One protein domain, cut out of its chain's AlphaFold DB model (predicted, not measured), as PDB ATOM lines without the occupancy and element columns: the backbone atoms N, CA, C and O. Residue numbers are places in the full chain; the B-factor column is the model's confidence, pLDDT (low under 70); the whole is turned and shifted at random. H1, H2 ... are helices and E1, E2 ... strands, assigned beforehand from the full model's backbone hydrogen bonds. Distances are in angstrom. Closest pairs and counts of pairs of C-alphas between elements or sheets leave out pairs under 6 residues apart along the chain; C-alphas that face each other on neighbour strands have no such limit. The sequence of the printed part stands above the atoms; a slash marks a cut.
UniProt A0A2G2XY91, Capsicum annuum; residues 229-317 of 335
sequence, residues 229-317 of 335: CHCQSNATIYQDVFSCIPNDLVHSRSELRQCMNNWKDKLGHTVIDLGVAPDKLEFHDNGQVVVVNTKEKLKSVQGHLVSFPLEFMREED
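This is residues 229 to 317 of the 335 residues of a protein of Capsicum annuum (UniProt A0A2G2XY91). A two-stranded hairpin, E1 and E2, runs on at its base into a short helix, H4, which packs side by side with H1; the longer H2 lies off to the other side of H1, with the very short H3 near the ends of both. The hairpin's turn points away from the helices, and a tail, residues 301 to 317, runs from H4 past the first residues of H1 toward the side of H2. The printed part has 89 residues with four named helices and two antiparallel strands, in the order H1, H2, H3, E1, E2, H4, a mixed class. It is compact, with a radius of gyration of the C-alphas of 13.8 A and spans of 39 by 32 by 31 A.

E1, residues 280 to 285, and E2, residues 288 to 293, form an antiparallel hairpin at 151 degrees, with N 283 and O 290 within hydrogen-bond range at 2.9 A. H4, residues 294 to 300, touches H1, residues 230 to 242, at a shallow tilt of 5 degrees, opposite ways; their closest C-alphas, Val 241 and Thr 294, are 6.6 A apart. H3, residues 271 to 274, is close to H1 but not clearly touching, the closest C-alphas being Phe 242 and Val 271 at 6.5 A. H2, residues 253 to 267, is apart from H1. Every O i to N i+4 pair is within hydrogen-bond range in H1 and H2; H4 has 1 of 3, beside 3 of 4 O i to N i+3 pairs, and H3 is too short for an O i to N i+4 pair.

E1 is 15.3 A long and E2 16.2 A. H1 measures 17.6 A from C-alpha 230 at (-18.057, 38.492, -2.947), H2 21.0 A, H3 5.8 A, and H4 10.5 A to C-alpha 300 at (-18.014, 40.498, 6.320).

The C-alphas farthest apart, Gln 288 and Asp 317, are 40.1 A apart. The printed part has no cut and no long link. Mean pLDDT of the printed part is 80.2; residues 266 to 277, 279, 283 to 286 and 288 are under 70.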
ATOM      1  N   CYS A 229     -17.733  34.260  -5.462       75.38
ATOM      2  CA  CYS A 229     -17.585  35.715  -5.562       75.38
ATOM      3  C   CYS A 229     -18.127  36.447  -4.328       75.38
ATOM      4  O   CYS A 229     -19.142  36.050  -3.756       75.38
ATOM      5  N   HIS A 230     -17.536  37.601  -3.995       82.00
ATOM      6  CA  HIS A 230     -18.057  38.492  -2.947       82.00
ATOM      7  C   HIS A 230     -19.536  38.864  -3.167       82.00
ATOM      8  O   HIS A 230     -20.286  38.994  -2.207       82.00
ATOM      9  N   CYS A 231     -19.988  38.946  -4.426       83.88
ATOM     10  CA  CYS A 231     -21.392  39.146  -4.787       83.88
ATOM     11  C   CYS A 231     -22.346  38.061  -4.251       83.88
ATOM     12  O   CYS A 231     -23.451  38.378  -3.802       83.88
ATOM     13  N   GLN A 232     -21.934  36.791  -4.282       86.38
ATOM     14  CA  GLN A 232     -22.700  35.668  -3.736       86.38
ATOM     15  C   GLN A 232     -22.679  35.724  -2.205       86.38
ATOM     16  O   GLN A 232     -23.735  35.667  -1.582       86.38
ATOM     17  N   SER A 233     -21.504  35.934  -1.598       89.00
ATOM     18  CA  SER A 233     -21.356  36.040  -0.138       89.00
ATOM     19  C   SER A 233     -22.201  37.175   0.446       89.00
ATOM     20  O   SER A 233     -22.908  36.974   1.431       89.00
ATOM     21  N   ASN A 234     -22.170  38.355  -0.184       90.56
ATOM     22  CA  ASN A 234     -22.983  39.504   0.199       90.56
ATOM     23  C   ASN A 234     -24.475  39.159   0.117       90.56
ATOM     24  O   ASN A 234     -25.195  39.388   1.086       90.56
ATOM     25  N   ALA A 235     -24.934  38.568  -0.993       88.50
ATOM     26  CA  ALA A 235     -26.332  38.163  -1.158       88.50
ATOM     27  C   ALA A 235     -26.779  37.174  -0.065       88.50
ATOM     28  O   ALA A 235     -27.825  37.383   0.545       88.50
ATOM     29  N   THR A 236     -25.966  36.163   0.263       89.00
ATOM     30  CA  THR A 236     -26.242  35.241   1.378       89.00
ATOM     31  C   THR A 236     -26.292  35.969   2.725       89.00
ATOM     32  O   THR A 236     -27.206  35.731   3.510       89.00
ATOM     33  N   ILE A 237     -25.370  36.899   3.001       88.81
ATOM     34  CA  ILE A 237     -25.389  37.685   4.245       88.81
ATOM     35  C   ILE A 237     -26.665  38.536   4.341       88.81
ATOM     36  O   ILE A 237     -27.312  38.525   5.388       88.81
ATOM     37  N   TYR A 238     -27.056  39.236   3.274       88.00
ATOM     38  CA  TYR A 238     -28.293  40.023   3.260       88.00
ATOM     39  C   TYR A 238     -29.539  39.136   3.408       88.00
ATOM     40  O   TYR A 238     -30.431  39.469   4.191       88.00
ATOM     41  N   GLN A 239     -29.575  37.975   2.750       86.56
ATOM     42  CA  GLN A 239     -30.671  37.014   2.877       86.56
ATOM     43  C   GLN A 239     -30.790  36.443   4.298       86.56
ATOM     44  O   GLN A 239     -31.894  36.341   4.833       86.56
ATOM     45  N   ASP A 240     -29.668  36.125   4.938       83.50
ATOM     46  CA  ASP A 240     -29.651  35.584   6.297       83.50
ATOM     47  C   ASP A 240     -30.011  36.633   7.356       83.50
ATOM     48  O   ASP A 240     -30.654  36.306   8.349       83.50
ATOM     49  N   VAL A 241     -29.563  37.882   7.183       82.38
ATOM     50  CA  VAL A 241     -29.749  38.958   8.173       82.38
ATOM     51  C   VAL A 241     -31.112  39.639   8.041       82.38
ATOM     52  O   VAL A 241     -31.714  39.990   9.056       82.38
ATOM     53  N   PHE A 242     -31.592  39.822   6.811       81.94
ATOM     54  CA  PHE A 242     -32.804  40.587   6.505       81.94
ATOM     55  C   PHE A 242     -33.876  39.767   5.776       81.94
ATOM     56  O   PHE A 242     -35.035  40.165   5.781       81.94
ATOM     57  N   SER A 243     -33.527  38.657   5.117       79.69
ATOM     58  CA  SER A 243     -34.430  37.947   4.187       79.69
ATOM     59  C   SER A 243     -35.115  38.900   3.203       79.69
ATOM     60  O   SER A 243     -36.332  38.885   3.010       79.69
ATOM     61  N   CYS A 244     -34.293  39.770   2.616       81.06
ATOM     62  CA  CYS A 244     -34.691  40.766   1.637       81.06
ATOM     63  C   CYS A 244     -35.371  40.140   0.410       81.06
ATOM     64  O   CYS A 244     -35.157  38.981   0.069       81.06
ATOM     65  N   ILE A 245     -36.198  40.934  -0.264       85.00
ATOM     66  CA  ILE A 245     -36.903  40.570  -1.496       85.00
ATOM     67  C   ILE A 245     -36.363  41.497  -2.598       85.00
ATOM     68  O   ILE A 245     -36.219  42.691  -2.320       85.00
ATOM     69  N   PRO A 246     -36.086  41.014  -3.825       89.19
ATOM     70  CA  PRO A 246     -36.245  39.638  -4.318       89.19
ATOM     71  C   PRO A 246     -35.175  38.659  -3.795       89.19
ATOM     72  O   PRO A 246     -34.096  39.080  -3.388       89.19
ATOM     73  N   ASN A 247     -35.467  37.351  -3.820       88.44
ATOM     74  CA  ASN A 247     -34.510  36.275  -3.517       88.44
ATOM     75  C   ASN A 247     -34.918  34.931  -4.159       88.44
ATOM     76  O   ASN A 247     -36.092  34.712  -4.450       88.44
ATOM     77  N   ASP A 248     -33.967  34.011  -4.323       90.56
ATOM     78  CA  ASP A 248     -34.186  32.702  -4.966       90.56
ATOM     79  C   ASP A 248     -34.887  31.650  -4.075       90.56
ATOM     80  O   ASP A 248     -35.010  30.499  -4.479       90.56
ATOM     81  N   LEU A 249     -35.350  32.008  -2.868       89.62
ATOM     82  CA  LEU A 249     -36.093  31.106  -1.965       89.62
ATOM     83  C   LEU A 249     -37.620  31.262  -2.079       89.62
ATOM     84  O   LEU A 249     -38.360  30.578  -1.373       89.62
ATOM     85  N   VAL A 250     -38.095  32.201  -2.901       91.00
ATOM     86  CA  VAL A 250     -39.516  32.516  -3.077       91.00
ATOM     87  C   VAL A 250     -39.869  32.378  -4.552       91.00
ATOM     88  O   VAL A 250     -39.594  33.276  -5.346       91.00
ATOM     89  N   HIS A 251     -40.504  31.269  -4.920       94.38
ATOM     90  CA  HIS A 251     -40.892  30.961  -6.296       94.38
ATOM     91  C   HIS A 251     -42.352  31.326  -6.601       94.38
ATOM     92  O   HIS A 251     -42.683  31.527  -7.768       94.38
ATOM     93  N   SER A 252     -43.202  31.489  -5.574       94.88
ATOM     94  CA  SER A 252     -44.629  31.829  -5.722       94.88
ATOM     95  C   SER A 252     -45.125  32.982  -4.829       94.88
ATOM     96  O   SER A 252     -44.576  33.285  -3.764       94.88
ATOM     97  N   ARG A 253     -46.253  33.609  -5.204       91.19
ATOM     98  CA  ARG A 253     -46.966  34.629  -4.402       91.19
ATOM     99  C   ARG A 253     -47.480  34.046  -3.079       91.19
ATOM    100  O   ARG A 253     -47.670  34.788  -2.115       91.19
ATOM    101  N   SER A 254     -47.733  32.737  -3.010       91.75
ATOM    102  CA  SER A 254     -48.073  32.017  -1.773       91.75
ATOM    103  C   SER A 254     -46.911  31.970  -0.789       91.75
ATOM    104  O   SER A 254     -47.097  32.342   0.370       91.75
ATOM    105  N   GLU A 255     -45.731  31.559  -1.248       91.06
ATOM    106  CA  GLU A 255     -44.511  31.513  -0.437       91.06
ATOM    107  C   GLU A 255     -44.106  32.907   0.028       91.06
ATOM    108  O   GLU A 255     -43.791  33.086   1.202       91.06
ATOM    109  N   LEU A 256     -44.222  33.914  -0.845       89.62
ATOM    110  CA  LEU A 256     -43.975  35.311  -0.492       89.62
ATOM    111  C   LEU A 256     -44.825  35.735   0.717       89.62
ATOM    112  O   LEU A 256     -44.290  36.214   1.715       89.62
ATOM    113  N   ARG A 257     -46.142  35.481   0.677       88.75
ATOM    114  CA  ARG A 257     -47.054  35.783   1.796       88.75
ATOM    115  C   ARG A 257     -46.711  34.997   3.066       88.75
ATOM    116  O   ARG A 257     -46.781  35.559   4.156       88.75
ATOM    117  N   GLN A 258     -46.344  33.720   2.949       87.12
ATOM    118  CA  GLN A 258     -45.942  32.902   4.102       87.12
ATOM    119  C   GLN A 258     -44.650  33.426   4.744       87.12
ATOM    120  O   GLN A 258     -44.589  33.569   5.966       87.12
ATOM    121  N   CYS A 259     -43.655  33.777   3.927       83.44
ATOM    122  CA  CYS A 259     -42.395  34.371   4.361       83.44
ATOM    123  C   CYS A 259     -42.634  35.706   5.088       83.44
ATOM    124  O   CYS A 259     -42.200  35.873   6.227       83.44
ATOM    125  N   MET A 260     -43.409  36.617   4.486       81.56
ATOM    126  CA  MET A 260     -43.757  37.911   5.089       81.56
ATOM    127  C   MET A 260     -44.482  37.760   6.436       81.56
ATOM    128  O   MET A 260     -44.166  38.484   7.379       81.56
ATOM    129  N   ASN A 261     -45.416  36.808   6.555       81.75
ATOM    130  CA  ASN A 261     -46.123  36.538   7.810       81.75
ATOM    131  C   ASN A 261     -45.178  35.991   8.896       81.75
ATOM    132  O   ASN A 261     -45.151  36.525   9.999       81.75
ATOM    133  N   ASN A 262     -44.344  34.999   8.568       79.44
ATOM    134  CA  ASN A 262     -43.343  34.432   9.485       79.44
ATOM    135  C   ASN A 262     -42.379  35.508  10.029       79.44
ATOM    136  O   ASN A 262     -42.062  35.524  11.217       79.44
ATOM    137  N   TRP A 263     -41.939  36.443   9.183       71.00
ATOM    138  CA  TRP A 263     -41.090  37.557   9.616       71.00
ATOM    139  C   TRP A 263     -41.835  38.596  10.454       71.00
ATOM    140  O   TRP A 263     -41.290  39.064  11.454       71.00
ATOM    141  N   LYS A 264     -43.093  38.899  10.114       74.31
ATOM    142  CA  LYS A 264     -43.961  39.770  10.916       74.31
ATOM    143  C   LYS A 264     -44.181  39.217  12.327       74.31
ATOM    144  O   LYS A 264     -44.110  39.980  13.286       74.31
ATOM    145  N   ASP A 265     -44.383  37.907  12.459       73.62
ATOM    146  CA  ASP A 265     -44.560  37.241  13.755       73.62
ATOM    147  C   ASP A 265     -43.263  37.228  14.589       73.62
ATOM    148  O   ASP A 265     -43.317  37.308  15.816       73.62
ATOM    149  N   LYS A 266     -42.088  37.175  13.939       69.69
ATOM    150  CA  LYS A 266     -40.771  37.182  14.606       69.69
ATOM    151  C   LYS A 266     -40.273  38.568  15.023       69.69
ATOM    152  O   LYS A 266     -39.649  38.684  16.076       69.69
ATOM    153  N   LEU A 267     -40.484  39.595  14.198       65.25
ATOM    154  CA  LEU A 267     -39.915  40.940  14.389       65.25
ATOM    155  C   LEU A 267     -40.953  42.007  14.778       65.25
ATOM    156  O   LEU A 267     -40.579  43.145  15.054       65.25
ATOM    157  N   GLY A 268     -42.252  41.690  14.763       59.62
ATOM    158  CA  GLY A 268     -43.351  42.642  15.005       59.62
ATOM    159  C   GLY A 268     -43.610  43.630  13.857       59.62
ATOM    160  O   GLY A 268     -44.706  44.180  13.744       59.62
ATOM    161  N   HIS A 269     -42.632  43.805  12.969       60.31
ATOM    162  CA  HIS A 269     -42.666  44.630  11.765       60.31
ATOM    163  C   HIS A 269     -42.187  43.808  10.566       60.31
ATOM    164  O   HIS A 269     -41.474  42.817  10.736       60.31
ATOM    165  N   THR A 270     -42.562  44.203   9.349       54.50
ATOM    166  CA  THR A 270     -42.004  43.563   8.152       54.50
ATOM    167  C   THR A 270     -40.658  44.203   7.807       54.50
ATOM    168  O   THR A 270     -40.453  45.397   8.030       54.50
ATOM    169  N   VAL A 271     -39.708  43.427   7.275       50.97
ATOM    170  CA  VAL A 271     -38.348  43.937   7.004       50.97
ATOM    171  C   VAL A 271     -38.354  45.050   5.948       50.97
ATOM    172  O   VAL A 271     -37.587  46.004   6.050       50.97
ATOM    173  N   ILE A 272     -39.289  44.981   4.998       52.31
ATOM    174  CA  ILE A 272     -39.591  46.033   4.011       52.31
ATOM    175  C   ILE A 272     -40.080  47.360   4.624       52.31
ATOM    176  O   ILE A 272     -39.876  48.391   3.994       52.31
ATOM    177  N   ASP A 273     -40.681  47.378   5.823       48.81
ATOM    178  CA  ASP A 273     -41.191  48.625   6.428       48.81
ATOM    179  C   ASP A 273     -40.089  49.478   7.083       48.81
ATOM    180  O   ASP A 273     -40.234  50.696   7.184       48.81
ATOM    181  N   LEU A 274     -39.018  48.853   7.596       54.56
ATOM    182  CA  LEU A 274     -38.030  49.527   8.461       54.56
ATOM    183  C   LEU A 274     -36.557  49.165   8.195       54.56
ATOM    184  O   LEU A 274     -35.676  49.844   8.717       54.56
ATOM    185  N   GLY A 275     -36.255  48.098   7.446       60.50
ATOM    186  CA  GLY A 275     -34.876  47.641   7.208       60.50
ATOM    187  C   GLY A 275     -34.123  47.185   8.468       60.50
ATOM    188  O   GLY A 275     -32.894  47.145   8.474       60.50
ATOM    189  N   VAL A 276     -34.833  46.873   9.557       66.88
ATOM    190  CA  VAL A 276     -34.239  46.530  10.859       66.88
ATOM    191  C   VAL A 276     -33.938  45.033  10.934       66.88
ATOM    192  O   VAL A 276     -34.845  44.204  10.896       66.88
ATOM    193  N   ALA A 277     -32.657  44.698  11.087       66.81
ATOM    194  CA  ALA A 277     -32.211  43.355  11.446       66.81
ATOM    195  C   ALA A 277     -32.469  43.061  12.939       66.81
ATOM    196  O   ALA A 277     -32.410  43.984  13.755       66.81
ATOM    197  N   PRO A 278     -32.666  41.790  13.339       70.69
ATOM    198  CA  PRO A 278     -32.569  41.406  14.747       70.69
ATOM    199  C   PRO A 278     -31.146  41.651  15.292       70.69
ATOM    200  O   PRO A 278     -30.177  41.665  14.537       70.69
ATOM    201  N   ASP A 279     -30.981  41.776  16.613       69.94
ATOM    202  CA  ASP A 279     -29.646  41.890  17.243       69.94
ATOM    203  C   ASP A 279     -28.840  40.576  17.193       69.94
ATOM    204  O   ASP A 279     -27.607  40.562  17.278       69.94
ATOM    205  N   LYS A 280     -29.548  39.445  17.097       75.50
ATOM    206  CA  LYS A 280     -29.001  38.086  17.125       75.50
ATOM    207  C   LYS A 280     -29.702  37.227  16.080       75.50
ATOM    208  O   LYS A 280     -30.928  37.239  16.004       75.50
ATOM    209  N   LEU A 281     -28.924  36.467  15.319       72.12
ATOM    210  CA  LEU A 281     -29.422  35.411  14.441       72.12
ATOM    211  C   LEU A 281     -29.190  34.056  15.092       72.12
ATOM    212  O   LEU A 281     -28.116  33.806  15.640       72.12
ATOM    213  N   GLU A 282     -30.188  33.188  14.996       73.62
ATOM    214  CA  GLU A 282     -30.147  31.821  15.504       73.62
ATOM    215  C   GLU A 282     -30.137  30.859  14.313       73.62
ATOM    216  O   GLU A 282     -31.095  30.801  13.542       73.62
ATOM    217  N   PHE A 283     -29.042  30.117  14.153       68.94
ATOM    218  CA  PHE A 283     -28.900  29.079  13.134       68.94
ATOM    219  C   PHE A 283     -28.869  27.705  13.802       68.94
ATOM    220  O   PHE A 283     -28.283  27.538  14.871       68.94
ATOM    221  N   HIS A 284     -29.484  26.710  13.168       64.56
ATOM    222  CA  HIS A 284     -29.427  25.322  13.615       64.56
ATOM    223  C   HIS A 284     -28.331  24.597  12.829       64.56
ATOM    224  O   HIS A 284     -28.576  24.165  11.706       64.56
ATOM    225  N   ASP A 285     -27.144  24.454  13.418       60.72
ATOM    226  CA  ASP A 285     -26.052  23.667  12.837       60.72
ATOM    227  C   ASP A 285     -25.865  22.367  13.627       60.72
ATOM    228  O   ASP A 285     -25.741  22.383  14.850       60.72
ATOM    229  N   ASN A 286     -25.894  21.223  12.938       60.56
ATOM    230  CA  ASN A 286     -25.713  19.885  13.524       60.56
ATOM    231  C   ASN A 286     -26.572  19.586  14.781       60.56
ATOM    232  O   ASN A 286     -26.189  18.800  15.647       60.56
ATOM    233  N   GLY A 287     -27.757  20.203  14.884       71.31
ATOM    234  CA  GLY A 287     -28.667  20.076  16.032       71.31
ATOM    235  C   GLY A 287     -28.358  21.005  17.216       71.31
ATOM    236  O   GLY A 287     -29.059  20.953  18.226       71.31
ATOM    237  N   GLN A 288     -27.352  21.871  17.097       64.44
ATOM    238  CA  GLN A 288     -26.975  22.877  18.082       64.44
ATOM    239  C   GLN A 288     -27.405  24.274  17.602       64.44
ATOM    240  O   GLN A 288     -27.259  24.615  16.428       64.44
ATOM    241  N   VAL A 289     -27.967  25.087  18.502       74.50
ATOM    242  CA  VAL A 289     -28.358  26.468  18.179       74.50
ATOM    243  C   VAL A 289     -27.128  27.364  18.292       74.50
ATOM    244  O   VAL A 289     -26.629  27.613  19.391       74.50
ATOM    245  N   VAL A 290     -26.640  27.842  17.151       75.25
ATOM    246  CA  VAL A 290     -25.528  28.789  17.053       75.25
ATOM    247  C   VAL A 290     -26.104  30.197  16.969       75.25
ATOM    248  O   VAL A 290     -26.798  30.543  16.012       75.25
ATOM    249  N   VAL A 291     -25.812  31.014  17.982       78.06
ATOM    250  CA  VAL A 291     -26.285  32.399  18.073       78.06
ATOM    251  C   VAL A 291     -25.172  33.343  17.626       78.06
ATOM    252  O   VAL A 291     -24.141  33.443  18.291       78.06
ATOM    253  N   VAL A 292     -25.382  34.052  16.517       78.94
ATOM    254  CA  VAL A 292     -24.404  34.975  15.915       78.94
ATOM    255  C   VAL A 292     -24.901  36.413  16.038       78.94
ATOM    256  O   VAL A 292     -26.077  36.697  15.804       78.94
ATOM    257  N   ASN A 293     -24.014  37.348  16.387       83.56
ATOM    258  CA  ASN A 293     -24.348  38.770  16.396       83.56
ATOM    259  C   ASN A 293     -24.477  39.296  14.955       83.56
ATOM    260  O   ASN A 293     -23.565  39.140  14.137       83.56
ATOM    261  N   THR A 294     -25.591  39.948  14.632       82.81
ATOM    262  CA  THR A 294     -25.868  40.396  13.255       82.81
ATOM    263  C   THR A 294     -24.892  41.458  12.772       82.81
ATOM    264  O   THR A 294     -24.427  41.401  11.634       82.81
ATOM    265  N   LYS A 295     -24.470  42.362  13.661       83.31
ATOM    266  CA  LYS A 295     -23.456  43.383  13.374       83.31
ATOM    267  C   LYS A 295     -22.064  42.794  13.139       83.31
ATOM    268  O   LYS A 295     -21.232  43.457  12.532       83.31
ATOM    269  N   GLU A 296     -21.781  41.580  13.606       85.75
ATOM    270  CA  GLU A 296     -20.535  40.880  13.270       85.75
ATOM    271  C   GLU A 296     -20.624  40.230  11.892       85.75
ATOM    272  O   GLU A 296     -19.720  40.427  11.085       85.75
ATOM    273  N   LYS A 297     -21.746  39.573  11.572       84.00
ATOM    274  CA  LYS A 297     -21.987  38.997  10.239       84.00
ATOM    275  C   LYS A 297     -21.978  40.060   9.130       84.00
ATOM    276  O   LYS A 297     -21.405  39.832   8.070       84.00
ATOM    277  N   LEU A 298     -22.529  41.247   9.398       87.12
ATOM    278  CA  LEU A 298     -22.532  42.376   8.458       87.12
ATOM    279  C   LEU A 298     -21.146  42.999   8.206       87.12
ATOM    280  O   LEU A 298     -20.960  43.617   7.165       87.12
ATOM    281  N   LYS A 299     -20.152  42.826   9.095       89.31
ATOM    282  CA  LYS A 299     -18.772  43.304   8.838       89.31
ATOM    283  C   LYS A 299     -18.063  42.522   7.731       89.31
ATOM    284  O   LYS A 299     -17.061  43.006   7.215       89.31
ATOM    285  N   SER A 300     -18.554  41.329   7.398       88.38
ATOM    286  CA  SER A 300     -18.014  40.498   6.320       88.38
ATOM    287  C   SER A 300     -18.511  40.913   4.929       88.38
ATOM    288  O   SER A 300     -18.021  40.377   3.939       88.38
ATOM    289  N   VAL A 301     -19.472  41.843   4.839       88.81
ATOM    290  CA  VAL A 301     -19.949  42.396   3.562       88.81
ATOM    291  C   VAL A 301     -18.867  43.291   2.961       88.81
ATOM    292  O   VAL A 301     -18.329  44.165   3.644       88.81
ATOM    293  N   GLN A 302     -18.560  43.093   1.679       84.94
ATOM    294  CA  GLN A 302     -17.542  43.865   0.959       84.94
ATOM    295  C   GLN A 302     -18.133  44.502  -0.301       84.94
ATOM    296  O   GLN A 302     -18.621  43.810  -1.194       84.94
ATOM    297  N   GLY A 303     -18.084  45.834  -0.374       84.94
ATOM    298  CA  GLY A 303     -18.728  46.606  -1.438       84.94
ATOM    299  C   GLY A 303     -20.260  46.560  -1.371       84.94
ATOM    300  O   GLY A 303     -20.846  46.356  -0.308       84.94
ATOM    301  N   HIS A 304     -20.906  46.777  -2.519       82.44
ATOM    302  CA  HIS A 304     -22.374  46.842  -2.643       82.44
ATOM    303  C   HIS A 304     -22.951  45.886  -3.698       82.44
ATOM    304  O   HIS A 304     -24.166  45.813  -3.858       82.44
ATOM    305  N   LEU A 305     -22.102  45.142  -4.416       83.38
ATOM    306  CA  LEU A 305     -22.558  44.147  -5.384       83.38
ATOM    307  C   LEU A 305     -23.175  42.945  -4.661       83.38
ATOM    308  O   LEU A 305     -22.575  42.379  -3.745       83.38
ATOM    309  N   VAL A 306     -24.347  42.533  -5.129       86.69
ATOM    310  CA  VAL A 306     -25.062  41.319  -4.721       86.69
ATOM    311  C   VAL A 306     -25.412  40.512  -5.968       86.69
ATOM    312  O   VAL A 306     -25.604  41.083  -7.043       86.69
ATOM    313  N   SER A 307     -25.477  39.186  -5.851       87.81
ATOM    314  CA  SER A 307     -26.001  38.346  -6.932       87.81
ATOM    315  C   SER A 307     -27.472  38.681  -7.189       87.81
ATOM    316  O   SER A 307     -28.262  38.730  -6.247       87.81
ATOM    317  N   PHE A 308     -27.843  38.897  -8.451       88.56
ATOM    318  CA  PHE A 308     -29.239  39.106  -8.829       88.56
ATOM    319  C   PHE A 308     -29.988  37.758  -8.807       88.56
ATOM    320  O   PHE A 308     -29.491  36.809  -9.420       88.56
ATOM    321  N   PRO A 309     -31.141  37.646  -8.122       90.44
ATOM    322  CA  PRO A 309     -31.904  36.404  -8.051       90.44
ATOM    323  C   PRO A 309     -32.658  36.148  -9.361       90.44
ATOM    324  O   PRO A 309     -33.380  37.017  -9.852       90.44
ATOM    325  N   LEU A 310     -32.488  34.956  -9.928       90.25
ATOM    326  CA  LEU A 310     -33.085  34.545 -11.208       90.25
ATOM    327  C   LEU A 310     -34.293  33.612 -11.034       90.25
ATOM    328  O   LEU A 310     -35.066  33.427 -11.970       90.25
ATOM    329  N   GLU A 311     -34.472  33.047  -9.842       93.88
ATOM    330  CA  GLU A 311     -35.511  32.066  -9.516       93.88
ATOM    331  C   GLU A 311     -36.685  32.691  -8.735       93.88
ATOM    332  O   GLU A 311     -37.680  32.017  -8.438       93.88
ATOM    333  N   PHE A 312     -36.580  33.982  -8.398       94.00
ATOM    334  CA  PHE A 312     -37.617  34.736  -7.699       94.00
ATOM    335  C   PHE A 312     -38.909  34.810  -8.525       94.00
ATOM    336  O   PHE A 312     -38.912  35.271  -9.664       94.00
ATOM    337  N   MET A 313     -40.021  34.385  -7.924       93.50
ATOM    338  CA  MET A 313     -41.355  34.339  -8.537       93.50
ATOM    339  C   MET A 313     -41.449  33.546  -9.857       93.50
ATOM    340  O   MET A 313     -42.388  33.751 -10.624       93.50
ATOM    341  N   ARG A 314     -40.524  32.607 -10.115       94.25
ATOM    342  CA  ARG A 314     -40.477  31.784 -11.342       94.25
ATOM    343  C   ARG A 314     -41.795  31.076 -11.692       94.25
ATOM    344  O   ARG A 314     -42.049  30.823 -12.866       94.25
ATOM    345  N   GLU A 315     -42.602  30.705 -10.700       94.69
ATOM    346  CA  GLU A 315     -43.852  29.955 -10.904       94.69
ATOM    347  C   GLU A 315     -45.057  30.857 -11.219       94.69
ATOM    348  O   GLU A 315     -46.154  30.365 -11.480       94.69
ATOM    349  N   GLU A 316     -44.876  32.176 -11.185       90.44
ATOM    350  CA  GLU A 316     -45.948  33.158 -11.301       90.44
ATOM    351  C   GLU A 316     -45.877  33.893 -12.638       90.44
ATOM    352  O   GLU A 316     -44.830  34.401 -13.036       90.44
ATOM    353  N   ASP A 317     -47.027  34.065 -13.291       88.44
ATOM    354  CA  ASP A 317     -47.124  35.060 -14.354       88.44
ATOM    355  C   ASP A 317     -47.055  36.462 -13.725       88.44
ATOM    356  O   ASP A 317     -47.918  36.868 -12.927       88.44
TER     357      ASP A 317